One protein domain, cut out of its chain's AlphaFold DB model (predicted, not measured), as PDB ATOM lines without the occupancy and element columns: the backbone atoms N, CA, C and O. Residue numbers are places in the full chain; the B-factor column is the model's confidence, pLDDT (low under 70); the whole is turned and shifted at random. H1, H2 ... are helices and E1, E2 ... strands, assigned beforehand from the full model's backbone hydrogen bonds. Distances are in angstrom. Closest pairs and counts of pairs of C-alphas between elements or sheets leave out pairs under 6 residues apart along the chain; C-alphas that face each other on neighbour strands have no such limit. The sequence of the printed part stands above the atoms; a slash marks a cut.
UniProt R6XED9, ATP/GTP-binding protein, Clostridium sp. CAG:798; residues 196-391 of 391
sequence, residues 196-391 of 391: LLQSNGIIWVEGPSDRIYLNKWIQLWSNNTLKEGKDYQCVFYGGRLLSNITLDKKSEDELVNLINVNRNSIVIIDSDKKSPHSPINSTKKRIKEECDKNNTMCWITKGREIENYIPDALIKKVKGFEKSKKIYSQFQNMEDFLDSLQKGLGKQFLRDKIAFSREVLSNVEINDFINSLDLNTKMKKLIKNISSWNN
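This is residues 196 to 391 of the 391 residues of the protein "ATP/GTP-binding protein" of Clostridium sp. CAG:798 (UniProt R6XED9). A four-stranded parallel sheet, in the order E2 E1 E3 E4, is the core of one lobe, with H1 and H11 covering one face and H4 the other. Beyond the last residues of its strands lies a second lobe of short helices, H6 to H9, where H9 packs on H1; the two lobes together make the longest axis. The printed part has 196 residues with eleven named helices and four named strands, in the order E1 H1 E2 H2 H3 E3 H4 E4 and then H5 to H11, of mixed class. It is compact, with a radius of gyration of the C-alphas of 17.2 A, and spans 54 by 36 by 28 A.

E1, residues 202 to 205, and E3, residues 265 to 269, are inner strands; E2, residues 233 to 236, and E4, residues 297 to 300, are edge strands. Within hydrogen-bond range are N 203 and O 233 at 2.9 A, N 204 and O 266 at 2.8 A, and N 299 and O 267 at 2.8 A. H1, residues 208 to 221, and H11, residues 375 to 389, are on one face, at heights over the sheet of 10.1 A and 9.8 A. H4, residues 282 to 293, is on the opposite face at 9.3 A, giving three layers, helices on both faces of a sheet. H2, residues 238 to 244, and H3, residues 258 to 261, only graze the sheet. E1, H1, E2 and E3, H4, E4 are strand-helix-strand units, parallel neighbour strands with a helix between; E2, H2 H3, E3 is a split one, with E1 between its strands; their crossovers are right-handed. H1, the hub, touches H11, about perpendicular at 84 degrees, closest at C-alphas Trp 221 and Met 379, 6.9 A. With residues 208 to 213 alone it touches H9, residues 353 to 360, the same way at a shallow tilt of 28 degrees, closest at C-alphas Ser 209 and Ile 354, 5.3 A. H10, residues 366 to 369, only just touches H1, with 3 pairs of C-alphas within 8 A, the closest Leu 220 and Ile 366, 5.8 A. H5, residues 306 to 309, is close to H1 but not clearly touching, C-alphas Asp 210 and Ile 306 being closest at 6.5 A. H6, residues 312 to 319, touches H9, closest at C-alphas Val 318 and Val 360, 6.1 A. H7, residues 334 to 341, and H8, residues 345 to 351, form a helical hairpin, closest at C-alphas Glu 335 and Gly 346, 4.0 A. Every O i to N i+4 pair is within hydrogen-bond range in H1, H4, H6, H7, H8, H9 and H11, but 0 of 3 in H2, with 2 of 4 O i to N i+3 pairs; H3, H5 and H10 are too short for an i+4 pair.

E1 begins at C-alpha 202 (106.797, 187.101, 136.692). H1 is 20.3 A long, E3 13.2 A and H4 16.5 A. H11, 21.0 A, ends at C-alpha 389 (107.781, 180.853, 144.370).

The C-alphas farthest apart are those of Glu 252 and Lys 323, 56.7 A. The printed part has no cut; the links H1 to E2, H2 to H3, E3 to H4 and H6 to H7 are long. Mean pLDDT of the printed part is 79.7, with 37 residues under 70, among them residues 237 to 263.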
ATOM      1  N   LEU A 196     114.058 189.056 134.605       50.66
ATOM      2  CA  LEU A 196     113.166 187.932 134.330       50.66
ATOM      3  C   LEU A 196     113.691 186.638 134.994       50.66
ATOM      4  O   LEU A 196     112.903 185.903 135.577       50.66
ATOM      5  N   LEU A 197     115.004 186.374 134.968       45.72
ATOM      6  CA  LEU A 197     115.641 185.176 135.547       45.72
ATOM      7  C   LEU A 197     115.806 185.233 137.077       45.72
ATOM      8  O   LEU A 197     115.747 184.189 137.721       45.72
ATOM      9  N   GLN A 198     116.060 186.412 137.653       44.97
ATOM     10  CA  GLN A 198     116.336 186.612 139.085       44.97
ATOM     11  C   GLN A 198     115.075 186.899 139.905       44.97
ATOM     12  O   GLN A 198     115.109 186.768 141.127       44.97
ATOM     13  N   SER A 199     113.965 187.292 139.272       59.03
ATOM     14  CA  SER A 199     112.693 187.436 139.982       59.03
ATOM     15  C   SER A 199     112.156 186.069 140.412       59.03
ATOM     16  O   SER A 199     112.143 185.111 139.639       59.03
ATOM     17  N   ASN A 200     111.650 185.983 141.646       65.06
ATOM     18  CA  ASN A 200     111.048 184.744 142.152       65.06
ATOM     19  C   ASN A 200     109.847 184.310 141.288       65.06
ATOM     20  O   ASN A 200     109.634 183.116 141.079       65.06
ATOM     21  N   GLY A 201     109.137 185.267 140.679       74.75
ATOM     22  CA  GLY A 201     108.307 185.004 139.506       74.75
ATOM     23  C   GLY A 201     107.787 186.255 138.800       74.75
ATOM     24  O   GLY A 201     107.917 187.380 139.285       74.75
ATOM     25  N   ILE A 202     107.185 186.042 137.631       79.88
ATOM     26  CA  ILE A 202     106.797 187.101 136.692       79.88
ATOM     27  C   ILE A 202     105.281 187.149 136.513       79.88
ATOM     28  O   ILE A 202     104.628 186.117 136.348       79.88
ATOM     29  N   ILE A 203     104.724 188.360 136.467       85.81
ATOM     30  CA  ILE A 203     103.336 188.604 136.065       85.81
ATOM     31  C   ILE A 203     103.326 189.423 134.771       85.81
ATOM     32  O   ILE A 203     103.669 190.603 134.761       85.81
ATOM     33  N   TRP A 204     102.908 188.795 133.677       82.06
ATOM     34  CA  TRP A 204     102.761 189.434 132.372       82.06
ATOM     35  C   TRP A 204     101.420 190.162 132.296       82.06
ATOM     36  O   TRP A 204     100.373 189.539 132.493       82.06
ATOM     37  N   VAL A 205     101.448 191.463 132.010       80.88
ATOM     38  CA  VAL A 205     100.264 192.339 131.948       80.88
ATOM     39  C   VAL A 205     100.292 193.201 130.683       80.88
ATOM     40  O   VAL A 205     101.349 193.378 130.074       80.88
ATOM     41  N   GLU A 206      99.143 193.723 130.253       76.00
ATOM     42  CA  GLU A 206      99.048 194.429 128.973       76.00
ATOM     43  C   GLU A 206      99.686 195.820 129.050       76.00
ATOM     44  O   GLU A 206     100.425 196.205 128.141       76.00
ATOM     45  N   GLY A 207      99.482 196.548 130.152       71.81
ATOM     46  CA  GLY A 207     100.063 197.877 130.311       71.81
ATOM     47  C   GLY A 207     100.254 198.387 131.745       71.81
ATOM     48  O   GLY A 207      99.988 197.689 132.729       71.81
ATOM     49  N   PRO A 208     100.727 199.643 131.882       70.75
ATOM     50  CA  PRO A 208     101.041 200.250 133.177       70.75
ATOM     51  C   PRO A 208      99.845 200.389 134.129       70.75
ATOM     52  O   PRO A 208     100.021 200.275 135.342       70.75
ATOM     53  N   SER A 209      98.635 200.622 133.606       78.56
ATOM     54  CA  SER A 209      97.398 200.685 134.402       78.56
ATOM     55  C   SER A 209      97.132 199.373 135.137       78.56
ATOM     56  O   SER A 209      96.807 199.371 136.323       78.56
ATOM     57  N   ASP A 210      97.340 198.253 134.458       85.00
ATOM     58  CA  ASP A 210      97.000 196.917 134.939       85.00
ATOM     59  C   ASP A 210      97.900 196.532 136.104       85.00
ATOM     60  O   ASP A 210      97.427 196.040 137.128       85.00
ATOM     61  N   ARG A 211      99.198 196.847 135.988       84.19
ATOM     62  CA  ARG A 211     100.176 196.707 137.073       84.19
ATOM     63  C   ARG A 211      99.740 197.467 138.323       84.19
ATOM     64  O   ARG A 211      99.891 196.944 139.421       84.19
ATOM     65  N   ILE A 212      99.191 198.676 138.184       86.44
ATOM     66  CA  ILE A 212      98.724 199.464 139.335       86.44
ATOM     67  C   ILE A 212      97.553 198.756 140.030       86.44
ATOM     68  O   ILE A 212      97.579 198.606 141.255       86.44
ATOM     69  N   TYR A 213      96.562 198.281 139.268       93.56
ATOM     70  CA  TYR A 213      95.436 197.519 139.817       93.56
ATOM     71  C   TYR A 213      95.896 196.231 140.499       93.56
ATOM     72  O   TYR A 213      95.542 195.975 141.651       93.56
ATOM     73  N   LEU A 214      96.743 195.452 139.826       93.69
ATOM     74  CA  LEU A 214      97.238 194.178 140.333       93.69
ATOM     75  C   LEU A 214      98.094 194.343 141.577       93.69
ATOM     76  O   LEU A 214      97.835 193.658 142.559       93.69
ATOM     77  N   ASN A 215      99.047 195.276 141.592       90.56
ATOM     78  CA  ASN A 215      99.863 195.529 142.776       90.56
ATOM     79  C   ASN A 215      98.992 195.902 143.975       90.56
ATOM     80  O   ASN A 215      99.222 195.411 145.082       90.56
ATOM     81  N   LYS A 216      97.960 196.731 143.765       93.75
ATOM     82  CA  LYS A 216      97.035 197.097 144.838       93.75
ATOM     83  C   LYS A 216      96.222 195.897 145.318       93.75
ATOM     84  O   LYS A 216      96.092 195.701 146.523       93.75
ATOM     85  N   TRP A 217      95.689 195.076 144.418       95.94
ATOM     86  CA  TRP A 217      94.943 193.882 144.814       95.94
ATOM     87  C   TRP A 217      95.836 192.837 145.488       95.94
ATOM     88  O   TRP A 217      95.419 192.237 146.475       95.94
ATOM     89  N   ILE A 218      97.072 192.643 145.023       94.50
ATOM     90  CA  ILE A 218      98.054 191.764 145.673       94.50
ATOM     91  C   ILE A 218      98.320 192.268 147.088       94.50
ATOM     92  O   ILE A 218      98.190 191.495 148.032       94.50
ATOM     93  N   GLN A 219      98.574 193.570 147.249       92.44
ATOM     94  CA  GLN A 219      98.751 194.193 148.556       92.44
ATOM     95  C   GLN A 219      97.558 193.928 149.490       92.44
ATOM     96  O   GLN A 219      97.759 193.567 150.649       92.44
ATOM     97  N   LEU A 220      96.325 194.096 149.000       93.19
ATOM     98  CA  LEU A 220      95.108 193.902 149.793       93.19
ATOM     99  C   LEU A 220      94.893 192.436 150.189       93.19
ATOM    100  O   LEU A 220      94.626 192.155 151.351       93.19
ATOM    101  N   TRP A 221      95.011 191.492 149.251       95.00
ATOM    102  CA  TRP A 221      94.749 190.077 149.536       95.00
ATOM    103  C   TRP A 221      95.910 189.367 150.240       95.00
ATOM    104  O   TRP A 221      95.688 188.328 150.860       95.00
ATOM    105  N   SER A 222      97.137 189.880 150.138       91.50
ATOM    106  CA  SER A 222      98.300 189.308 150.820       91.50
ATOM    107  C   SER A 222      98.570 189.969 152.177       91.50
ATOM    108  O   SER A 222      99.549 189.621 152.835       91.50
ATOM    109  N   ASN A 223      97.740 190.925 152.610       90.12
ATOM    110  CA  ASN A 223      97.993 191.758 153.790       90.12
ATOM    111  C   ASN A 223      99.384 192.422 153.743       90.12
ATOM    112  O   ASN A 223     100.128 192.407 154.721       90.12
ATOM    113  N   ASN A 224      99.747 192.985 152.584       85.69
ATOM    114  CA  ASN A 224     100.995 193.721 152.337       85.69
ATOM    115  C   ASN A 224     102.293 192.894 152.497       85.69
ATOM    116  O   ASN A 224     103.380 193.462 152.604       85.69
ATOM    117  N   THR A 225     102.188 191.561 152.515       86.81
ATOM    118  CA  THR A 225     103.341 190.649 152.634       86.81
ATOM    119  C   THR A 225     104.111 190.447 151.330       86.81
ATOM    120  O   THR A 225     105.304 190.176 151.391       86.81
ATOM    121  N   LEU A 226     103.446 190.593 150.177       85.94
ATOM    122  CA  LEU A 226     104.017 190.381 148.850       85.94
ATOM    123  C   LEU A 226     104.156 191.724 148.139       85.94
ATOM    124  O   LEU A 226     103.189 192.485 148.050       85.94
ATOM    125  N   LYS A 227     105.346 192.004 147.614       80.31
ATOM    126  CA  LYS A 227     105.678 193.261 146.945       80.31
ATOM    127  C   LYS A 227     106.378 193.015 145.620       80.31
ATOM    128  O   LYS A 227     107.268 192.173 145.502       80.31
ATOM    129  N   GLU A 228     105.986 193.806 144.630       79.69
ATOM    130  CA  GLU A 228     106.697 193.859 143.360       79.69
ATOM    131  C   GLU A 228     108.140 194.354 143.581       79.69
ATOM    132  O   GLU A 228     108.368 195.235 144.412       79.69
ATOM    133  N   GLY A 229     109.105 193.777 142.864       62.66
ATOM    134  CA  GLY A 229     110.539 194.051 143.003       62.66
ATOM    135  C   GLY A 229     111.231 193.229 144.096       62.66
ATOM    136  O   GLY A 229     112.456 193.201 144.149       62.66
ATOM    137  N   LYS A 230     110.462 192.532 144.944       69.44
ATOM    138  CA  LYS A 230     110.974 191.576 145.939       69.44
ATOM    139  C   LYS A 230     110.470 190.159 145.671       69.44
ATOM    140  O   LYS A 230     111.266 189.237 145.558       69.44
ATOM    141  N   ASP A 231     109.151 189.997 145.592       76.25
ATOM    142  CA  ASP A 231     108.491 188.685 145.575       76.25
ATOM    143  C   ASP A 231     108.002 188.282 144.173       76.25
ATOM    144  O   ASP A 231     107.769 187.103 143.901       76.25
ATOM    145  N   TYR A 232     107.808 189.266 143.291       80.56
ATOM    146  CA  TYR A 232     107.461 189.104 141.877       80.56
ATOM    147  C   TYR A 232     107.818 190.370 141.086       80.56
ATOM    148  O   TYR A 232     108.051 191.426 141.677       80.56
ATOM    149  N   GLN A 233     107.806 190.292 139.756       77.75
ATOM    150  CA  GLN A 233     107.991 191.440 138.863       77.75
ATOM    151  C   GLN A 233     106.865 191.501 137.821       77.75
ATOM    152  O   GLN A 233     106.552 190.486 137.194       77.75
ATOM    153  N   CYS A 234     106.244 192.672 137.622       75.81
ATOM    154  CA  CYS A 234     105.303 192.863 136.516       75.81
ATOM    155  C   CYS A 234     106.057 193.237 135.239       75.81
ATOM    156  O   CYS A 234     106.969 194.069 135.270       75.81
ATOM    157  N   VAL A 235     105.644 192.644 134.120       73.44
ATOM    158  CA  VAL A 235     106.251 192.850 132.802       73.44
ATOM    159  C   VAL A 235     105.168 193.153 131.777       73.44
ATOM    160  O   VAL A 235     104.141 192.475 131.730       73.44
ATOM    161  N   PHE A 236     105.393 194.184 130.965       70.94
ATOM    162  CA  PHE A 236     104.435 194.636 129.964       70.94
ATOM    163  C   PHE A 236     104.663 193.923 128.645       70.94
ATOM    164  O   PHE A 236     105.763 193.979 128.104       70.94
ATOM    165  N   TYR A 237     103.618 193.298 128.114       65.06
ATOM    166  CA  TYR A 237     103.670 192.772 126.756       65.06
ATOM    167  C   TYR A 237     102.929 193.647 125.745       65.06
ATOM    168  O   TYR A 237     103.154 193.472 124.567       65.06
ATOM    169  N   GLY A 238     102.066 194.592 126.129       55.56
ATOM    170  CA  GLY A 238     101.356 195.446 125.167       55.56
ATOM    171  C   GLY A 238     100.328 194.706 124.291       55.56
ATOM    172  O   GLY A 238     100.588 193.651 123.711       55.56
ATOM    173  N   GLY A 239      99.138 195.285 124.107       49.16
ATOM    174  CA  GLY A 239      98.006 194.605 123.449       49.16
ATOM    175  C   GLY A 239      98.265 194.052 122.037       49.16
ATOM    176  O   GLY A 239      97.590 193.119 121.601       49.16
ATOM    177  N   ARG A 240      99.267 194.577 121.313       41.84
ATOM    178  CA  ARG A 240      99.669 194.088 119.979       41.84
ATOM    179  C   ARG A 240     100.788 193.044 119.985       41.84
ATOM    180  O   ARG A 240     100.862 192.306 119.012       41.84
ATOM    181  N   LEU A 241     101.623 192.947 121.025       46.91
ATOM    182  CA  LEU A 241     102.727 191.968 121.045       46.91
ATOM    183  C   LEU A 241     102.283 190.613 121.606       46.91
ATOM    184  O   LEU A 241     103.020 189.638 121.502       46.91
ATOM    185  N   LEU A 242     101.039 190.509 122.093       48.62
ATOM    186  CA  LEU A 242     100.416 189.240 122.469       48.62
ATOM    187  C   LEU A 242     100.522 188.189 121.338       48.62
ATOM    188  O   LEU A 242     100.700 187.007 121.607       48.62
ATOM    189  N   SER A 243     100.451 188.591 120.061       44.03
ATOM    190  CA  SER A 243     100.593 187.664 118.923       44.03
ATOM    191  C   SER A 243     101.960 186.998 118.824       44.03
ATOM    192  O   SER A 243     102.031 185.890 118.292       44.03
ATOM    193  N   ASN A 244     102.993 187.644 119.361       41.84
ATOM    194  CA  ASN A 244     104.391 187.248 119.225       41.84
ATOM    195  C   ASN A 244     104.888 186.466 120.456       41.84
ATOM    196  O   ASN A 244     106.005 185.969 120.461       41.84
ATOM    197  N   ILE A 245     104.054 186.320 121.488       48.22
ATOM    198  CA  ILE A 245     104.355 185.528 122.684       48.22
ATOM    199  C   ILE A 245     103.995 184.061 122.421       48.22
ATOM    200  O   ILE A 245     102.850 183.774 122.061       48.22
ATOM    201  N   THR A 246     104.924 183.126 122.632       45.06
ATOM    202  CA  THR A 246     104.672 181.679 122.493       45.06
ATOM    203  C   THR A 246     105.325 180.916 123.647       45.06
ATOM    204  O   THR A 246     106.438 181.232 124.047       45.06
ATOM    205  N   LEU A 247     104.643 179.912 124.207       48.62
ATOM    206  CA  LEU A 247     105.224 178.998 125.205       48.62
ATOM    207  C   LEU A 247     105.598 177.621 124.633       48.62
ATOM    208  O   LEU A 247     105.878 176.686 125.389       48.62
ATOM    209  N   ASP A 248     105.574 177.455 123.312       45.38
ATOM    210  CA  ASP A 248     106.037 176.233 122.658       45.38
ATOM    211  C   ASP A 248     107.566 176.253 122.501       45.38
ATOM    212  O   ASP A 248     108.148 177.213 122.009       45.38
ATOM    213  N   LYS A 249     108.237 175.170 122.907       43.88
ATOM    214  CA  LYS A 249     109.709 175.066 122.926       43.88
ATOM    215  C   LYS A 249     110.334 174.852 121.540       43.88
ATOM    216  O   LYS A 249     111.546 174.685 121.450       43.88
ATOM    217  N   LYS A 250     109.521 174.764 120.483       39.00
ATOM    218  CA  LYS A 250     109.941 174.378 119.125       39.00
ATOM    219  C   LYS A 250     109.906 175.507 118.087       39.00
ATOM    220  O   LYS A 250     110.181 175.228 116.926       39.00
ATOM    221  N   SER A 251     109.559 176.740 118.457       38.97
ATOM    222  CA  SER A 251     109.630 177.881 117.531       38.97
ATOM    223  C   SER A 251     111.043 178.475 117.513       38.97
ATOM    224  O   SER A 251     111.553 178.850 118.565       38.97
ATOM    225  N   GLU A 252     111.652 178.561 116.328       36.50
ATOM    226  CA  GLU A 252     113.006 179.097 116.070       36.50
ATOM    227  C   GLU A 252     113.093 180.640 116.101       36.50
ATOM    228  O   GLU A 252     114.149 181.197 115.819       36.50
ATOM    229  N   ASP A 253     112.023 181.348 116.473       37.53
ATOM    230  CA  ASP A 253     112.035 182.812 116.564       37.53
ATOM    231  C   ASP A 253     112.649 183.283 117.903       37.53
ATOM    232  O   ASP A 253     112.110 183.041 118.985       37.53
ATOM    233  N   GLU A 254     113.783 183.987 117.848       36.34
ATOM    234  CA  GLU A 254     114.545 184.446 119.027       36.34
ATOM    235  C   GLU A 254     113.786 185.466 119.905       36.34
ATOM    236  O   GLU A 254     113.981 185.498 121.120       36.34
ATOM    237  N   LEU A 255     112.837 186.220 119.335       34.19
ATOM    238  CA  LEU A 255     111.965 187.179 120.045       34.19
ATOM    239  C   LEU A 255     110.915 186.513 120.963       34.19
ATOM    240  O   LEU A 255     110.233 187.184 121.737       34.19
ATOM    241  N   VAL A 256     110.745 185.190 120.865       43.06
ATOM    242  CA  VAL A 256     109.470 184.513 121.164       43.06
ATOM    243  C   VAL A 256     109.497 183.659 122.445       43.06
ATOM    244  O   VAL A 256     108.462 183.165 122.885       43.06
ATOM    245  N   ASN A 257     110.637 183.559 123.140       49.44
ATOM    246  CA  ASN A 257     110.804 182.707 124.332       49.44
ATOM    247  C   ASN A 257     110.712 183.431 125.692       49.44
ATOM    248  O   ASN A 257     111.115 182.875 126.712       49.44
ATOM    249  N   LEU A 258     110.155 184.644 125.748       47.31
ATOM    250  CA  LEU A 258     110.132 185.480 126.959       47.31
ATOM    251  C   LEU A 258     109.436 184.830 128.174       47.31
ATOM    252  O   LEU A 258     109.891 185.015 129.302       47.31
ATOM    253  N   ILE A 259     108.399 184.000 127.981       49.34
ATOM    254  CA  ILE A 259     107.767 183.283 129.109       49.34
ATOM    255  C   ILE A 259     108.608 182.080 129.572       49.34
ATOM    256  O   ILE A 259     108.567 181.711 130.744       49.34
ATOM    257  N   ASN A 260     109.427 181.498 128.693       48.31
ATOM    258  CA  ASN A 260     110.312 180.383 129.042       48.31
ATOM    259  C   ASN A 260     111.547 180.823 129.846       48.31
ATOM    260  O   ASN A 260     112.249 179.969 130.392       48.31
ATOM    261  N   VAL A 261     111.788 182.133 129.957       50.31
ATOM    262  CA  VAL A 261     112.881 182.707 130.752       50.31
ATOM    263  C   VAL A 261     112.665 182.467 132.252       50.31
ATOM    264  O   VAL A 261     113.633 182.225 132.965       50.31
ATOM    265  N   ASN A 262     111.416 182.425 132.737       55.75
ATOM    266  CA  ASN A 262     111.109 182.104 134.135       55.75
ATOM    267  C   ASN A 262     110.000 181.050 134.245       55.75
ATOM    268  O   ASN A 262     108.868 181.251 133.798       55.75
ATOM    269  N   ARG A 263     110.316 179.923 134.898       62.34
ATOM    270  CA  ARG A 263     109.361 178.823 135.133       62.34
ATOM    271  C   ARG A 263     108.168 179.255 135.989       62.34
ATOM    272  O   ARG A 263     107.094 178.669 135.885       62.34
ATOM    273  N   ASN A 264     108.361 180.275 136.815       75.56
ATOM    274  CA  ASN A 264     107.366 180.844 137.699       75.56
ATOM    275  C   ASN A 264     106.741 182.068 137.027       75.56
ATOM    276  O   ASN A 264     107.198 183.198 137.195       75.56
ATOM    277  N   SER A 265     105.697 181.843 136.230       81.38
ATOM    278  CA  SER A 265     105.021 182.914 135.497       81.38
ATOM    279  C   SER A 265     103.497 182.862 135.615       81.38
ATOM    280  O   SER A 265     102.873 181.815 135.824       81.38
ATOM    281  N   ILE A 266     102.884 184.039 135.504       87.62
ATOM    282  CA  ILE A 266     101.443 184.251 135.381       87.62
ATOM    283  C   ILE A 266     101.220 185.180 134.194       87.62
ATOM    284  O   ILE A 266     101.904 186.191 134.069       87.62
ATOM    285  N   VAL A 267     100.247 184.864 133.343       86.62
ATOM    286  CA  VAL A 267      99.871 185.715 132.208       86.62
ATOM    287  C   VAL A 267      98.464 186.248 132.420       86.62
ATOM    288  O   VAL A 267      97.532 185.463 132.608       86.62
ATOM    289  N   ILE A 268      98.306 187.569 132.392       89.56
ATOM    290  CA  ILE A 268      97.026 188.260 132.552       89.56
ATOM    291  C   ILE A 268      96.674 188.925 131.231       89.56
ATOM    292  O   ILE A 268      97.491 189.630 130.647       89.56
ATOM    293  N   ILE A 269      95.470 188.647 130.736       88.25
ATOM    294  CA  ILE A 269      95.043 189.035 129.393       88.25
ATOM    295  C   ILE A 269      93.640 189.607 129.462       88.25
ATOM    296  O   ILE A 269      92.729 188.954 129.980       88.25
ATOM    297  N   ASP A 270      93.437 190.779 128.876       89.25
ATOM    298  CA  ASP A 270      92.095 191.314 128.723       89.25
ATOM    299  C   ASP A 270      91.262 190.424 127.805       89.25
ATOM    300  O   ASP A 270      91.768 189.795 126.875       89.25
ATOM    301  N   SER A 271      89.962 190.288 128.056       89.00
ATOM    302  CA  SER A 271      89.130 189.432 127.211       89.00
ATOM    303  C   SER A 271      88.769 190.109 125.891       89.00
ATOM    304  O   SER A 271      88.575 189.417 124.889       89.00
ATOM    305  N   ASP A 272      88.715 191.447 125.870       85.94
ATOM    306  CA  ASP A 272      88.145 192.291 124.809       85.94
ATOM    307  C   ASP A 272      86.725 191.886 124.388       85.94
ATOM    308  O   ASP A 272      86.237 192.225 123.303       85.94
ATOM    309  N   LYS A 273      86.019 191.132 125.238       88.06
ATOM    310  CA  LYS A 273      84.658 190.709 124.936       88.06
ATOM    311  C   LYS A 273      83.729 191.910 124.966       88.06
ATOM    312  O   LYS A 273      83.644 192.622 125.960       88.06
ATOM    313  N   LYS A 274      82.950 192.067 123.897       86.62
ATOM    314  CA  LYS A 274      81.860 193.052 123.826       86.62
ATOM    315  C   LYS A 274      80.546 192.510 124.396       86.62
ATOM    316  O   LYS A 274      79.627 193.273 124.666       86.62
ATOM    317  N   SER A 275      80.432 191.190 124.555       86.81
ATOM    318  CA  SER A 275      79.248 190.505 125.082       86.81
ATOM    319  C   SER A 275      79.602 189.103 125.609       86.81
ATOM    320  O   SER A 275      80.652 188.568 125.239       86.81
ATOM    321  N   PRO A 276      78.726 188.443 126.400       82.75
ATOM    322  CA  PRO A 276      78.982 187.093 126.918       82.75
ATOM    323  C   PRO A 276      79.295 186.054 125.828       82.75
ATOM    324  O   PRO A 276      80.142 185.182 126.025       82.75
ATOM    325  N   HIS A 277      78.636 186.188 124.672       81.81
ATOM    326  CA  HIS A 277      78.749 185.291 123.518       81.81
ATOM    327  C   HIS A 277      79.868 185.690 122.547       81.81
ATOM    328  O   HIS A 277      80.122 184.969 121.587       81.81
ATOM    329  N   SER A 278      80.533 186.830 122.770       82.75
ATOM    330  CA  SER A 278      81.642 187.253 121.916       82.75
ATOM    331  C   SER A 278      82.785 186.236 122.016       82.75
ATOM    332  O   SER A 278      83.212 185.912 123.136       82.75
ATOM    333  N   PRO A 279      83.284 185.717 120.880       79.69
ATOM    334  CA  PRO A 279      84.404 184.796 120.891       79.69
ATOM    335  C   PRO A 279      85.664 185.512 121.376       79.69
ATOM    336  O   PRO A 279      85.861 186.705 121.154       79.69
ATOM    337  N   ILE A 280      86.522 184.755 122.050       80.62
ATOM    338  CA  ILE A 280      87.871 185.196 122.392       80.62
ATOM    339  C   ILE A 280      88.737 185.045 121.134       80.62
ATOM    340  O   ILE A 280      88.604 184.052 120.417       80.62
ATOM    341  N   ASN A 281      89.607 186.022 120.868       80.44
ATOM    342  CA  ASN A 281      90.502 186.012 119.708       80.44
ATOM    343  C   ASN A 281      91.392 184.744 119.680       80.44
ATOM    344  O   ASN A 281      91.770 184.222 120.732       80.44
ATOM    345  N   SER A 282      91.747 184.269 118.482       77.19
ATOM    346  CA  SER A 282      92.577 183.079 118.253       77.19
ATOM    347  C   SER A 282      93.908 183.142 119.005       77.19
ATOM    348  O   SER A 282      94.292 182.152 119.621       77.19
ATOM    349  N   THR A 283      94.551 184.311 119.067       71.44
ATOM    350  CA  THR A 283      95.792 184.530 119.830       71.44
ATOM    351  C   THR A 283      95.626 184.241 121.320       71.44
ATOM    352  O   THR A 283      96.410 183.511 121.916       71.44
ATOM    353  N   LYS A 284      94.563 184.766 121.933       83.00
ATOM    354  CA  LYS A 284      94.286 184.577 123.366       83.00
ATOM    355  C   LYS A 284      93.956 183.117 123.672       83.00
ATOM    356  O   LYS A 284      94.329 182.599 124.722       83.00
ATOM    357  N   LYS A 285      93.271 182.444 122.742       83.00
ATOM    358  CA  LYS A 285      92.992 181.010 122.836       83.00
ATOM    359  C   LYS A 285      94.284 180.187 122.758       83.00
ATOM    360  O   LYS A 285      94.482 179.335 123.616       83.00
ATOM    361  N   ARG A 286      95.172 180.503 121.807       81.06
ATOM    362  CA  ARG A 286      96.499 179.888 121.666       81.06
ATOM    363  C   ARG A 286      97.317 180.019 122.953       81.06
ATOM    364  O   ARG A 286      97.734 179.008 123.501       81.06
ATOM    365  N   ILE A 287      97.454 181.231 123.495       77.25
ATOM    366  CA  ILE A 287      98.223 181.465 124.733       77.25
ATOM    367  C   ILE A 287      97.619 180.724 125.918       77.25
ATOM    368  O   ILE A 287      98.344 180.169 126.735       77.25
ATOM    369  N   LYS A 288      96.289 180.672 126.023       83.50
ATOM    370  CA  LYS A 288      95.642 179.886 127.072       83.50
ATOM    371  C   LYS A 288      96.011 178.404 126.972       83.50
ATOM    372  O   LYS A 288      96.397 177.819 127.978       83.50
ATOM    373  N   GLU A 289      95.914 177.820 125.781       81.19
ATOM    374  CA  GLU A 289      96.269 176.416 125.541       81.19
ATOM    375  C   GLU A 289      97.754 176.146 125.830       81.19
ATOM    376  O   GLU A 289      98.106 175.113 126.395       81.19
ATOM    377  N   GLU A 290      98.630 177.081 125.480       76.12
ATOM    378  CA  GLU A 290     100.063 177.010 125.760       76.12
ATOM    379  C   GLU A 290     100.391 177.142 127.258       76.12
ATOM    380  O   GLU A 290     101.244 176.410 127.766       76.12
ATOM    381  N   CYS A 291      99.691 178.013 127.987       80.12
ATOM    382  CA  CYS A 291      99.808 178.126 129.440       80.12
ATOM    383  C   CYS A 291      99.324 176.846 130.132       80.12
ATOM    384  O   CYS A 291      99.999 176.341 131.029       80.12
ATOM    385  N   ASP A 292      98.197 176.287 129.679       80.94
ATOM    386  CA  ASP A 292      97.639 175.043 130.210       80.94
ATOM    387  C   ASP A 292      98.613 173.863 130.001       80.94
ATOM    388  O   ASP A 292      98.804 173.053 130.909       80.94
ATOM    389  N   LYS A 293      99.300 173.794 128.848       76.81
ATOM    390  CA  LYS A 293     100.342 172.784 128.571       76.81
ATOM    391  C   LYS A 293     101.571 172.913 129.476       76.81
ATOM    392  O   LYS A 293     102.151 171.897 129.849       76.81
ATOM    393  N   ASN A 294     101.970 174.139 129.816       68.44
ATOM    394  CA  ASN A 294     103.168 174.415 130.614       68.44
ATOM    395  C   ASN A 294     102.887 174.568 132.121       68.44
ATOM    396  O   ASN A 294     103.796 174.887 132.882       68.44
ATOM    397  N   ASN A 295     101.649 174.312 132.567       76.25
ATOM    398  CA  ASN A 295     101.204 174.498 133.953       76.25
ATOM    399  C   ASN A 295     101.396 175.943 134.476       76.25
ATOM    400  O   ASN A 295     101.535 176.179 135.677       76.25
ATOM    401  N   THR A 296     101.368 176.911 133.560       81.62
ATOM    402  CA  THR A 296     101.450 178.350 133.822       81.62
ATOM    403  C   THR A 296     100.045 178.891 134.059       81.62
ATOM    404  O   THR A 296      99.104 178.582 133.324       81.62
ATOM    405  N   MET A 297      99.852 179.727 135.079       87.88
ATOM    406  CA  MET A 297      98.527 180.299 135.323       87.88
ATOM    407  C   MET A 297      98.211 181.385 134.287       87.88
ATOM    408  O   MET A 297      98.842 182.435 134.252       87.88
ATOM    409  N   CYS A 298      97.164 181.147 133.496       89.19
ATOM    410  CA  CYS A 298      96.575 182.139 132.602       89.19
ATOM    411  C   CYS A 298      95.293 182.729 133.211       89.19
ATOM    412  O   CYS A 298      94.346 182.014 133.575       89.19
ATOM    413  N   TRP A 299      95.247 184.052 133.326       93.12
ATOM    414  CA  TRP A 299      94.085 184.810 133.759       93.12
ATOM    415  C   TRP A 299      93.597 185.700 132.621       93.12
ATOM    416  O   TRP A 299      93.998 186.845 132.477       93.12
ATOM    417  N   ILE A 300      92.651 185.167 131.851       91.62
ATOM    418  CA  ILE A 300      91.833 185.991 130.960       91.62
ATOM    419  C   ILE A 300      90.755 186.674 131.800       91.62
ATOM    420  O   ILE A 300      90.028 185.978 132.521       91.62
ATOM    421  N   THR A 301      90.661 188.000 131.728       92.69
ATOM    422  CA  THR A 301      89.696 188.773 132.513       92.69
ATOM    423  C   THR A 301      88.264 188.312 132.232       92.69
ATOM    424  O   THR A 301      87.902 187.890 131.131       92.69
ATOM    425  N   LYS A 302      87.425 188.309 133.270       92.06
ATOM    426  CA  LYS A 302      86.009 187.946 133.133       92.06
ATOM    427  C   LYS A 302      85.192 189.109 132.575       92.06
ATOM    428  O   LYS A 302      84.183 188.863 131.913       92.06
ATOM    429  N   GLY A 303      85.613 190.343 132.844       91.56
ATOM    430  CA  GLY A 303      85.117 191.546 132.179       91.56
ATOM    431  C   GLY A 303      85.778 191.768 130.820       91.56
ATOM    432  O   GLY A 303      86.545 190.920 130.366       91.56
ATOM    433  N   ARG A 304      85.459 192.876 130.147       91.56
ATOM    434  CA  ARG A 304      86.094 193.242 128.870       91.56
ATOM    435  C   ARG A 304      87.594 193.504 129.047       91.56
ATOM    436  O   ARG A 304      88.389 192.849 128.381       91.56
ATOM    437  N   GLU A 305      87.928 194.391 129.971       92.00
ATOM    438  CA  GLU A 305      89.271 194.835 130.353       92.00
ATOM    439  C   GLU A 305      89.445 194.684 131.882       92.00
ATOM    440  O   GLU A 305      88.477 194.395 132.607       92.00
ATOM    441  N   ILE A 306      90.660 194.851 132.406       92.31
ATOM    442  CA  ILE A 306      90.930 194.748 133.850       92.31
ATOM    443  C   ILE A 306      90.146 195.788 134.671       92.31
ATOM    444  O   ILE A 306      89.710 195.505 135.790       92.31
ATOM    445  N   GLU A 307      89.865 196.960 134.097       92.56
ATOM    446  CA  GLU A 307      89.075 198.028 134.712       92.56
ATOM    447  C   GLU A 307      87.632 197.590 135.010       92.56
ATOM    448  O   GLU A 307      86.991 198.138 135.907       92.56
ATOM    449  N   ASN A 308      87.101 196.573 134.322       94.12
ATOM    450  CA  ASN A 308      85.755 196.047 134.586       94.12
ATOM    451  C   ASN A 308      85.631 195.298 135.920       94.12
ATOM    452  O   ASN A 308      84.518 194.947 136.314       94.12
ATOM    453  N   TYR A 309      86.737 195.047 136.625       94.12
ATOM    454  CA  TYR A 309      86.697 194.557 138.001       94.12
ATOM    455  C   TYR A 309      86.452 195.668 139.030       94.12
ATOM    456  O   TYR A 309      86.242 195.370 140.208       94.12
ATOM    457  N   ILE A 310      86.458 196.936 138.628       93.25
ATOM    458  CA  ILE A 310      86.182 198.050 139.530       93.25
ATOM    459  C   ILE A 310      84.660 198.185 139.702       93.25
ATOM    460  O   ILE A 310      83.949 198.368 138.710       93.25
ATOM    461  N   PRO A 311      84.130 198.131 140.939       92.12
ATOM    462  CA  PRO A 311      82.709 198.345 141.183       92.12
ATOM    463  C   PRO A 311      82.252 199.732 140.720       92.12
ATOM    464  O   PRO A 311      82.916 200.741 140.972       92.12
ATOM    465  N   ASP A 312      81.066 199.811 140.117       90.94
ATOM    466  CA  ASP A 312      80.490 201.075 139.648       90.94
ATOM    467  C   ASP A 312      80.282 202.075 140.794       90.94
ATOM    468  O   ASP A 312      80.485 203.275 140.610       90.94
ATOM    469  N   ALA A 313      79.932 201.582 141.986       90.00
ATOM    470  CA  ALA A 313      79.802 202.391 143.195       90.00
ATOM    471  C   ALA A 313      81.106 203.124 143.547       90.00
ATOM    472  O   ALA A 313      81.069 204.306 143.895       90.00
ATOM    473  N   LEU A 314      82.256 202.459 143.397       90.75
ATOM    474  CA  LEU A 314      83.564 203.044 143.683       90.75
ATOM    475  C   LEU A 314      83.922 204.119 142.649       90.75
ATOM    476  O   LEU A 314      84.296 205.229 143.021       90.75
ATOM    477  N   ILE A 315      83.717 203.829 141.360       90.69
ATOM    478  CA  ILE A 315      83.950 204.795 140.272       90.69
ATOM    479  C   ILE A 315      83.099 206.052 140.482       90.69
ATOM    480  O   ILE A 315      83.594 207.176 140.396       90.69
ATOM    481  N   LYS A 316      81.812 205.870 140.795       91.19
ATOM    482  CA  LYS A 316      80.880 206.971 141.058       91.19
ATOM    483  C   LYS A 316      81.282 207.787 142.273       91.19
ATOM    484  O   LYS A 316      81.227 209.007 142.191       91.19
ATOM    485  N   LYS A 317      81.676 207.146 143.375       89.75
ATOM    486  CA  LYS A 317      82.142 207.831 144.586       89.75
ATOM    487  C   LYS A 317      83.326 208.740 144.272       89.75
ATOM    488  O   LYS A 317      83.275 209.935 144.539       89.75
ATOM    489  N   VAL A 318      84.340 208.189 143.615       88.31
ATOM    490  CA  VAL A 318      85.577 208.903 143.271       88.31
ATOM    491  C   VAL A 318      85.308 210.067 142.315       88.31
ATOM    492  O   VAL A 318      85.850 211.152 142.491       88.31
ATOM    493  N   LYS A 319      84.406 209.886 141.345       88.00
ATOM    494  CA  LYS A 319      84.041 210.931 140.378       88.00
ATOM    495  C   LYS A 319      82.922 211.873 140.840       88.00
ATOM    496  O   LYS A 319      82.545 212.756 140.079       88.00
ATOM    497  N   GLY A 320      82.391 211.717 142.054       88.69
ATOM    498  CA  GLY A 320      81.339 212.588 142.597       88.69
ATOM    499  C   GLY A 320      79.923 212.334 142.049       88.69
ATOM    500  O   GLY A 320      79.054 213.198 142.144       88.69
ATOM    501  N   PHE A 321      79.657 211.147 141.497       90.56
ATOM    502  CA  PHE A 321      78.378 210.736 140.897       90.56
ATOM    503  C   PHE A 321      77.630 209.661 141.700       90.56
ATOM    504  O   PHE A 321      76.922 208.836 141.120       90.56
ATOM    505  N   GLU A 322      77.737 209.656 143.030       88.06
ATOM    506  CA  GLU A 322      77.125 208.636 143.908       88.06
ATOM    507  C   GLU A 322      75.614 208.444 143.684       88.06
ATOM    508  O   GLU A 322      75.100 207.332 143.751       88.06
ATOM    509  N   LYS A 323      74.896 209.524 143.348       86.12
ATOM    510  CA  LYS A 323      73.443 209.499 143.099       86.12
ATOM    511  C   LYS A 323      73.062 208.944 141.717       86.12
ATOM    512  O   LYS A 323      71.876 208.812 141.413       86.12
ATOM    513  N   SER A 324      74.038 208.649 140.856       87.19
ATOM    514  CA  SER A 324      73.796 208.152 139.501       87.19
ATOM    515  C   SER A 324      73.293 206.707 139.507       87.19
ATOM    516  O   SER A 324      73.938 205.798 140.032       87.19
ATOM    517  N   LYS A 325      72.164 206.474 138.827       87.88
ATOM    518  CA  LYS A 325      71.579 205.135 138.631       87.88
ATOM    519  C   LYS A 325      72.234 204.332 137.497       87.88
ATOM    520  O   LYS A 325      71.823 203.202 137.252       87.88
ATOM    521  N   LYS A 326      73.212 204.894 136.776       88.12
ATOM    522  CA  LYS A 326      73.876 204.202 135.655       88.12
ATOM    523  C   LYS A 326      74.723 203.047 136.172       88.12
ATOM    524  O   LYS A 326      75.496 203.252 137.092       88.12
ATOM    525  N   ILE A 327      74.601 201.859 135.596       89.00
ATOM    526  CA  ILE A 327      75.337 200.668 136.043       89.00
ATOM    527  C   ILE A 327      76.507 200.438 135.091       89.00
ATOM    528  O   ILE A 327      76.306 200.473 133.876       89.00
ATOM    529  N   TYR A 328      77.705 200.202 135.632       91.19
ATOM    530  CA  TYR A 328      78.850 199.785 134.825       91.19
ATOM    531  C   TYR A 328      78.759 198.282 134.584       91.19
ATOM    532  O   TYR A 328      78.853 197.489 135.522       91.19
ATOM    533  N   SER A 329      78.488 197.882 133.344       88.88
ATOM    534  CA  SER A 329      78.294 196.462 133.038       88.88
ATOM    535  C   SER A 329      79.613 195.739 132.748       88.88
ATOM    536  O   SER A 329      80.589 196.336 132.301       88.88
ATOM    537  N   GLN A 330      79.618 194.418 132.951       90.75
ATOM    538  CA  GLN A 330      80.791 193.539 132.834       90.75
ATOM    539  C   GLN A 330      81.591 193.688 131.523       90.75
ATOM    540  O   GLN A 330      82.806 193.511 131.534       90.75
ATOM    541  N   PHE A 331      80.926 193.971 130.399       91.88
ATOM    542  CA  PHE A 331      81.553 194.057 129.069       91.88
ATOM    543  C   PHE A 331      81.525 195.470 128.470       91.88
ATOM    544  O   PHE A 331      81.845 195.667 127.295       91.88
ATOM    545  N   GLN A 332      81.099 196.458 129.257       90.94
ATOM    546  CA  GLN A 332      81.068 197.846 128.821       90.94
ATOM    547  C   GLN A 332      82.476 198.423 128.835       90.94
ATOM    548  O   GLN A 332      83.262 198.130 129.732       90.94
ATOM    549  N   ASN A 333      82.794 199.246 127.842       91.31
ATOM    550  CA  ASN A 333      84.056 199.964 127.841       91.31
ATOM    551  C   ASN A 333      84.037 201.080 128.902       91.31
ATOM    552  O   ASN A 333      83.022 201.760 129.082       91.31
ATOM    553  N   MET A 334      85.159 201.254 129.600       90.88
ATOM    554  CA  MET A 334      85.306 202.242 130.670       90.88
ATOM    555  C   MET A 334      85.089 203.678 130.164       90.88
ATOM    556  O   MET A 334      84.432 204.469 130.839       90.88
ATOM    557  N   GLU A 335      85.576 204.003 128.961       90.94
ATOM    558  CA  GLU A 335      85.402 205.314 128.323       90.94
ATOM    559  C   GLU A 335      83.917 205.636 128.138       90.94
ATOM    560  O   GLU A 335      83.440 206.662 128.626       90.94
ATOM    561  N   ASP A 336      83.173 204.712 127.520       90.44
ATOM    562  CA  ASP A 336      81.739 204.862 127.261       90.44
ATOM    563  C   ASP A 336      80.949 205.036 128.565       90.44
ATOM    564  O   ASP A 336      79.998 205.820 128.639       90.44
ATOM    565  N   PHE A 337      81.323 204.302 129.619       91.94
ATOM    566  CA  PHE A 337      80.676 204.434 130.921       91.94
ATOM    567  C   PHE A 337      80.943 205.803 131.556       91.94
ATOM    568  O   PHE A 337      79.998 206.444 132.024       91.94
ATOM    569  N   LEU A 338      82.191 206.276 131.542       90.88
ATOM    570  CA  LEU A 338      82.557 207.584 132.089       90.88
ATOM    571  C   LEU A 338      81.886 208.728 131.330       90.88
ATOM    572  O   LEU A 338      81.297 209.608 131.958       90.88
ATOM    573  N   ASP A 339      81.882 208.677 129.998       90.44
ATOM    574  CA  ASP A 339      81.188 209.668 129.172       90.44
ATOM    575  C   ASP A 339      79.671 209.627 129.367       90.44
ATOM    576  O   ASP A 339      78.991 210.652 129.247       90.44
ATOM    577  N   SER A 340      79.125 208.469 129.749       89.50
ATOM    578  CA  SER A 340      77.734 208.386 130.174       89.50
ATOM    579  C   SER A 340      77.489 209.141 131.489       89.50
ATOM    580  O   SER A 340      76.413 209.714 131.646       89.50
ATOM    581  N   LEU A 341      78.430 209.181 132.437       89.38
ATOM    582  CA  LEU A 341      78.264 209.959 133.674       89.38
ATOM    583  C   LEU A 341      78.362 211.460 133.395       89.38
ATOM    584  O   LEU A 341      77.468 212.215 133.776       89.38
ATOM    585  N   GLN A 342      79.407 211.871 132.679       90.44
ATOM    586  CA  GLN A 342      79.587 213.234 132.199       90.44
ATOM    587  C   GLN A 342      80.443 213.220 130.933       90.44
ATOM    588  O   GLN A 342      81.555 212.697 130.919       90.44
ATOM    589  N   LYS A 343      79.940 213.874 129.883       89.12
ATOM    590  CA  LYS A 343      80.636 214.003 128.600       89.12
ATOM    591  C   LYS A 343      82.025 214.624 128.797       89.12
ATOM    592  O   LYS A 343      82.127 215.737 129.308       89.12
ATOM    593  N   GLY A 344      83.069 213.933 128.341       85.50
ATOM    594  CA  GLY A 344      84.466 214.369 128.416       85.50
ATOM    595  C   GLY A 344      85.307 213.602 129.439       85.50
ATOM    596  O   GLY A 344      86.532 213.605 129.315       85.50
ATOM    597  N   LEU A 345      84.683 212.902 130.395       87.06
ATOM    598  CA  LEU A 345      85.408 212.079 131.366       87.06
ATOM    599  C   LEU A 345      86.083 210.867 130.715       87.06
ATOM    600  O   LEU A 345      87.175 210.493 131.137       87.06
ATOM    601  N   GLY A 346      85.483 210.283 129.673       86.62
ATOM    602  CA  GLY A 346      86.091 209.182 128.924       86.62
ATOM    603  C   GLY A 346      87.404 209.606 128.261       86.62
ATOM    604  O   GLY A 346      88.432 208.948 128.414       86.62
ATOM    605  N   LYS A 347      87.418 210.786 127.630       83.56
ATOM    606  CA  LYS A 347      88.638 211.358 127.031       83.56
ATOM    607  C   LYS A 347      89.713 211.683 128.066       83.56
ATOM    608  O   LYS A 347      90.897 211.503 127.793       83.56
ATOM    609  N   GLN A 348      89.314 212.170 129.242       81.88
ATOM    610  CA  GLN A 348      90.243 212.414 130.345       81.88
ATOM    611  C   GLN A 348      90.872 211.104 130.836       81.88
ATOM    612  O   GLN A 348      92.081 211.056 131.043       81.88
ATOM    613  N   PHE A 349      90.071 210.043 130.960       84.12
ATOM    614  CA  PHE A 349      90.552 208.708 131.306       84.12
ATOM    615  C   PHE A 349      91.557 208.170 130.283       84.12
ATOM    616  O   PHE A 349      92.618 207.698 130.675       84.12
ATOM    617  N   LEU A 350      91.281 208.290 128.981       76.75
ATOM    618  CA  LEU A 350      92.220 207.843 127.948       76.75
ATOM    619  C   LEU A 350      93.545 208.614 127.958       76.75
ATOM    620  O   LEU A 350      94.585 208.035 127.655       76.75
ATOM    621  N   ARG A 351      93.513 209.910 128.295       75.06
ATOM    622  CA  ARG A 351      94.718 210.747 128.363       75.06
ATOM    623  C   ARG A 351      95.634 210.347 129.518       75.06
ATOM    624  O   ARG A 351      96.848 210.437 129.368       75.06
ATOM    625  N   ASP A 352      95.061 209.937 130.649       76.56
ATOM    626  CA  ASP A 352      95.825 209.563 131.838       76.56
ATOM    627  C   ASP A 352      95.150 208.424 132.620       76.56
ATOM    628  O   ASP A 352      94.564 208.604 133.695       76.56
ATOM    629  N   LYS A 353      95.251 207.213 132.061       79.69
ATOM    630  CA  LYS A 353      94.761 205.992 132.714       79.69
ATOM    631  C   LYS A 353      95.447 205.754 134.061       79.69
ATOM    632  O   LYS A 353      94.813 205.260 134.986       79.69
ATOM    633  N   ILE A 354      96.724 206.123 134.184       75.69
ATOM    634  CA  ILE A 354      97.537 205.910 135.388       75.69
ATOM    635  C   ILE A 354      97.018 206.758 136.550       75.69
ATOM    636  O   ILE A 354      96.837 206.236 137.656       75.69
ATOM    637  N   ALA A 355      96.763 208.048 136.317       74.50
ATOM    638  CA  ALA A 355      96.178 208.918 137.329       74.50
ATOM    639  C   ALA A 355      94.807 208.401 137.767       74.50
ATOM    640  O   ALA A 355      94.559 208.303 138.968       74.50
ATOM    641  N   PHE A 356      93.966 207.976 136.818       85.12
ATOM    642  CA  PHE A 356      92.668 207.381 137.134       85.12
ATOM    643  C   PHE A 356      92.799 206.120 138.003       85.12
ATOM    644  O   PHE A 356      92.116 206.016 139.021       85.12
ATOM    645  N   SER A 357      93.702 205.191 137.664       85.50
ATOM    646  CA  SER A 357      93.946 203.987 138.470       85.50
ATOM    647  C   SER A 357      94.341 204.339 139.906       85.50
ATOM    648  O   SER A 357      93.803 203.769 140.852       85.50
ATOM    649  N   ARG A 358      95.255 205.301 140.096       85.06
ATOM    650  CA  ARG A 358      95.693 205.735 141.436       85.06
ATOM    651  C   ARG A 358      94.568 206.391 142.231       85.06
ATOM    652  O   ARG A 358      94.433 206.131 143.422       85.06
ATOM    653  N   GLU A 359      93.773 207.222 141.570       87.94
ATOM    654  CA  GLU A 359      92.646 207.932 142.169       87.94
ATOM    655  C   GLU A 359      91.574 206.950 142.657       87.94
ATOM    656  O   GLU A 359      91.158 207.007 143.814       87.94
ATOM    657  N   VAL A 360      91.185 205.992 141.812       88.81
ATOM    658  CA  VAL A 360      90.161 204.989 142.143       88.81
ATOM    659  C   VAL A 360      90.603 204.051 143.262       88.81
ATOM    660  O   VAL A 360      89.782 203.608 144.059       88.81
ATOM    661  N   LEU A 361      91.899 203.758 143.339       89.38
ATOM    662  CA  LEU A 361      92.477 202.880 144.354       89.38
ATOM    663  C   LEU A 361      92.883 203.617 145.639       89.38
ATOM    664  O   LEU A 361      93.484 203.011 146.533       89.38
ATOM    665  N   SER A 362      92.573 204.911 145.752       86.38
ATOM    666  CA  SER A 362      92.786 205.663 146.986       86.38
ATOM    667  C   SER A 362      91.770 205.233 148.052       86.38
ATOM    668  O   SER A 362      90.569 205.187 147.804       86.38
ATOM    669  N   ASN A 363      92.254 204.893 149.252       82.19
ATOM    670  CA  ASN A 363      91.422 204.520 150.409       82.19
ATOM    671  C   ASN A 363      90.418 203.376 150.155       82.19
ATOM    672  O   ASN A 363      89.274 203.444 150.600       82.19
ATOM    673  N   VAL A 364      90.854 202.334 149.443       90.81
ATOM    674  CA  VAL A 364      90.053 201.128 149.176       90.81
ATOM    675  C   VAL A 364      90.426 199.966 150.091       90.81
ATOM    676  O   VAL A 364      91.594 199.801 150.461       90.81
ATOM    677  N   GLU A 365      89.444 199.119 150.381       91.00
ATOM    678  CA  GLU A 365      89.589 197.900 151.172       91.00
ATOM    679  C   GLU A 365      89.273 196.649 150.346       91.00
ATOM    680  O   GLU A 365      88.671 196.692 149.273       91.00
ATOM    681  N   ILE A 366      89.650 195.478 150.864       90.00
ATOM    682  CA  ILE A 366      89.376 194.195 150.203       90.00
ATOM    683  C   ILE A 366      87.869 193.958 149.982       90.00
ATOM    684  O   ILE A 366      87.469 193.382 148.968       90.00
ATOM    685  N   ASN A 367      87.025 194.448 150.898       90.62
ATOM    686  CA  ASN A 367      85.569 194.290 150.855       90.62
ATOM    687  C   ASN A 367      84.925 194.988 149.654       90.62
ATOM    688  O   ASN A 367      83.906 194.502 149.160       90.62
ATOM    689  N   ASP A 368      85.542 196.055 149.140       89.38
ATOM    690  CA  ASP A 368      85.053 196.757 147.952       89.38
ATOM    691  C   ASP A 368      85.099 195.850 146.712       89.38
ATOM    692  O   ASP A 368      84.261 195.949 145.820       89.38
ATOM    693  N   PHE A 369      86.044 194.908 146.671       92.56
ATOM    694  CA  PHE A 369      86.356 194.120 145.480       92.56
ATOM    695  C   PHE A 369      86.006 192.627 145.594       92.56
ATOM    696  O   PHE A 369      85.970 191.935 144.576       92.56
ATOM    697  N   ILE A 370      85.725 192.102 146.795       88.88
ATOM    698  CA  ILE A 370      85.475 190.663 147.037       88.88
ATOM    699  C   ILE A 370      84.368 190.079 146.146       88.88
ATOM    700  O   ILE A 370      84.475 188.929 145.713       88.88
ATOM    701  N   ASN A 371      83.332 190.868 145.858       90.00
ATOM    702  CA  ASN A 371      82.185 190.449 145.049       90.00
ATOM    703  C   ASN A 371      82.342 190.779 143.555       90.00
ATOM    704  O   ASN A 371      81.421 190.549 142.771       90.00
ATOM    705  N   SER A 372      83.490 191.323 143.147       91.00
ATOM    706  CA  SER A 372      83.727 191.707 141.762       91.00
ATOM    707  C   SER A 372      84.059 190.492 140.896       91.00
ATOM    708  O   SER A 372      85.155 189.931 140.958       91.00
ATOM    709  N   LEU A 373      83.093 190.088 140.065       92.31
ATOM    710  CA  LEU A 373      83.224 189.036 139.052       92.31
ATOM    711  C   LEU A 373      83.855 187.739 139.603       92.31
ATOM    712  O   LEU A 373      83.209 187.009 140.347       92.31
ATOM    713  N   ASP A 374      85.064 187.381 139.171       93.94
ATOM    714  CA  ASP A 374      85.855 186.248 139.673       93.94
ATOM    715  C   ASP A 374      87.161 186.684 140.366       93.94
ATOM    716  O   ASP A 374      88.023 185.843 140.637       93.94
ATOM    717  N   LEU A 375      87.296 187.976 140.690       93.94
ATOM    718  CA  LEU A 375      88.524 188.576 141.211       93.94
ATOM    719  C   LEU A 375      89.009 187.873 142.475       93.94
ATOM    720  O   LEU A 375      90.153 187.440 142.535       93.94
ATOM    721  N   ASN A 376      88.135 187.677 143.463       93.94
ATOM    722  CA  ASN A 376      88.512 187.061 144.736       93.94
ATOM    723  C   ASN A 376      89.110 185.654 144.554       93.94
ATOM    724  O   ASN A 376      90.125 185.309 145.160       93.94
ATOM    725  N   THR A 377      88.510 184.839 143.685       94.75
ATOM    726  CA  THR A 377      89.010 183.492 143.387       94.75
ATOM    727  C   THR A 377      90.351 183.549 142.656       94.75
ATOM    728  O   THR A 377      91.259 182.781 142.983       94.75
ATOM    729  N   LYS A 378      90.497 184.465 141.691       95.06
ATOM    730  CA  LYS A 378      91.734 184.654 140.924       95.06
ATOM    731  C   LYS A 378      92.873 185.179 141.793       95.06
ATOM    732  O   LYS A 378      93.951 184.597 141.746       95.06
ATOM    733  N   MET A 379      92.615 186.163 142.649       95.19
ATOM    734  CA  MET A 379      93.592 186.737 143.578       95.19
ATOM    735  C   MET A 379      94.099 185.716 144.590       95.19
ATOM    736  O   MET A 379      95.305 185.599 144.783       95.19
ATOM    737  N   LYS A 380      93.210 184.903 145.176       94.00
ATOM    738  CA  LYS A 380      93.623 183.799 146.060       94.00
ATOM    739  C   LYS A 380      94.548 182.810 145.350       94.00
ATOM    740  O   LYS A 380      95.519 182.345 145.941       94.00
ATOM    741  N   LYS A 381      94.258 182.487 144.084       94.00
ATOM    742  CA  LYS A 381      95.087 181.581 143.276       94.00
ATOM    743  C   LYS A 381      96.436 182.219 142.918       94.00
ATOM    744  O   LYS A 381      97.464 181.568 143.059       94.00
ATOM    745  N   LEU A 382      96.421 183.491 142.528       93.94
ATOM    746  CA  LEU A 382      97.604 184.279 142.188       93.94
ATOM    747  C   LEU A 382      98.550 184.411 143.387       93.94
ATOM    748  O   LEU A 382      99.729 184.111 143.257       93.94
ATOM    749  N   ILE A 383      98.038 184.753 144.571       93.94
ATOM    750  CA  ILE A 383      98.856 184.865 145.789       93.94
ATOM    751  C   ILE A 383      99.427 183.520 146.199       93.94
ATOM    752  O   ILE A 383     100.602 183.448 146.532       93.94
ATOM    753  N   LYS A 384      98.639 182.441 146.121       92.31
ATOM    754  CA  LYS A 384      99.152 181.095 146.392       92.31
ATOM    755  C   LYS A 384     100.332 180.749 145.477       92.31
ATOM    756  O   LYS A 384     101.310 180.184 145.957       92.31
ATOM    757  N   ASN A 385     100.244 181.093 144.191       89.44
ATOM    758  CA  ASN A 385     101.335 180.883 143.243       89.44
ATOM    759  C   ASN A 385     102.559 181.730 143.612       89.44
ATOM    760  O   ASN A 385     103.636 181.165 143.768       89.44
ATOM    761  N   ILE A 386     102.394 183.035 143.850       87.69
ATOM    762  CA  ILE A 386     103.516 183.907 144.234       87.69
ATOM    763  C   ILE A 386     104.170 183.414 145.526       87.69
ATOM    764  O   ILE A 386     105.383 183.246 145.575       87.69
ATOM    765  N   SER A 387     103.396 183.093 146.562       86.81
ATOM    766  CA  SER A 387     103.941 182.546 147.808       86.81
ATOM    767  C   SER A 387     104.685 181.225 147.599       86.81
ATOM    768  O   SER A 387     105.672 180.986 148.281       86.81
ATOM    769  N   SER A 388     104.260 180.376 146.655       85.94
ATOM    770  CA  SER A 388     104.977 179.130 146.346       85.94
ATOM    771  C   SER A 388     106.328 179.349 145.669       85.94
ATOM    772  O   SER A 388     107.182 178.477 145.746       85.94
ATOM    773  N   TRP A 389     106.524 180.498 145.023       81.12
ATOM    774  CA  TRP A 389     107.781 180.853 144.370       81.12
ATOM    775  C   TRP A 389     108.829 181.415 145.335       81.12
ATOM    776  O   TRP A 389     110.011 181.414 145.020       81.12
ATOM    777  N   ASN A 390     108.382 181.919 146.487       67.81
ATOM    778  CA  ASN A 390     109.213 182.578 147.496       67.81
ATOM    779  C   ASN A 390     109.593 181.650 148.670       67.81
ATOM    780  O   ASN A 390     110.167 182.128 149.648       67.81
ATOM    781  N   ASN A 391     109.237 180.362 148.592       56.94
ATOM    782  CA  ASN A 391     109.464 179.349 149.630       56.94
ATOM    783  C   ASN A 391     110.553 178.348 149.253       56.94
ATOM    784  O   ASN A 391     110.604 177.960 148.063       56.94
TER     785      ASN A 391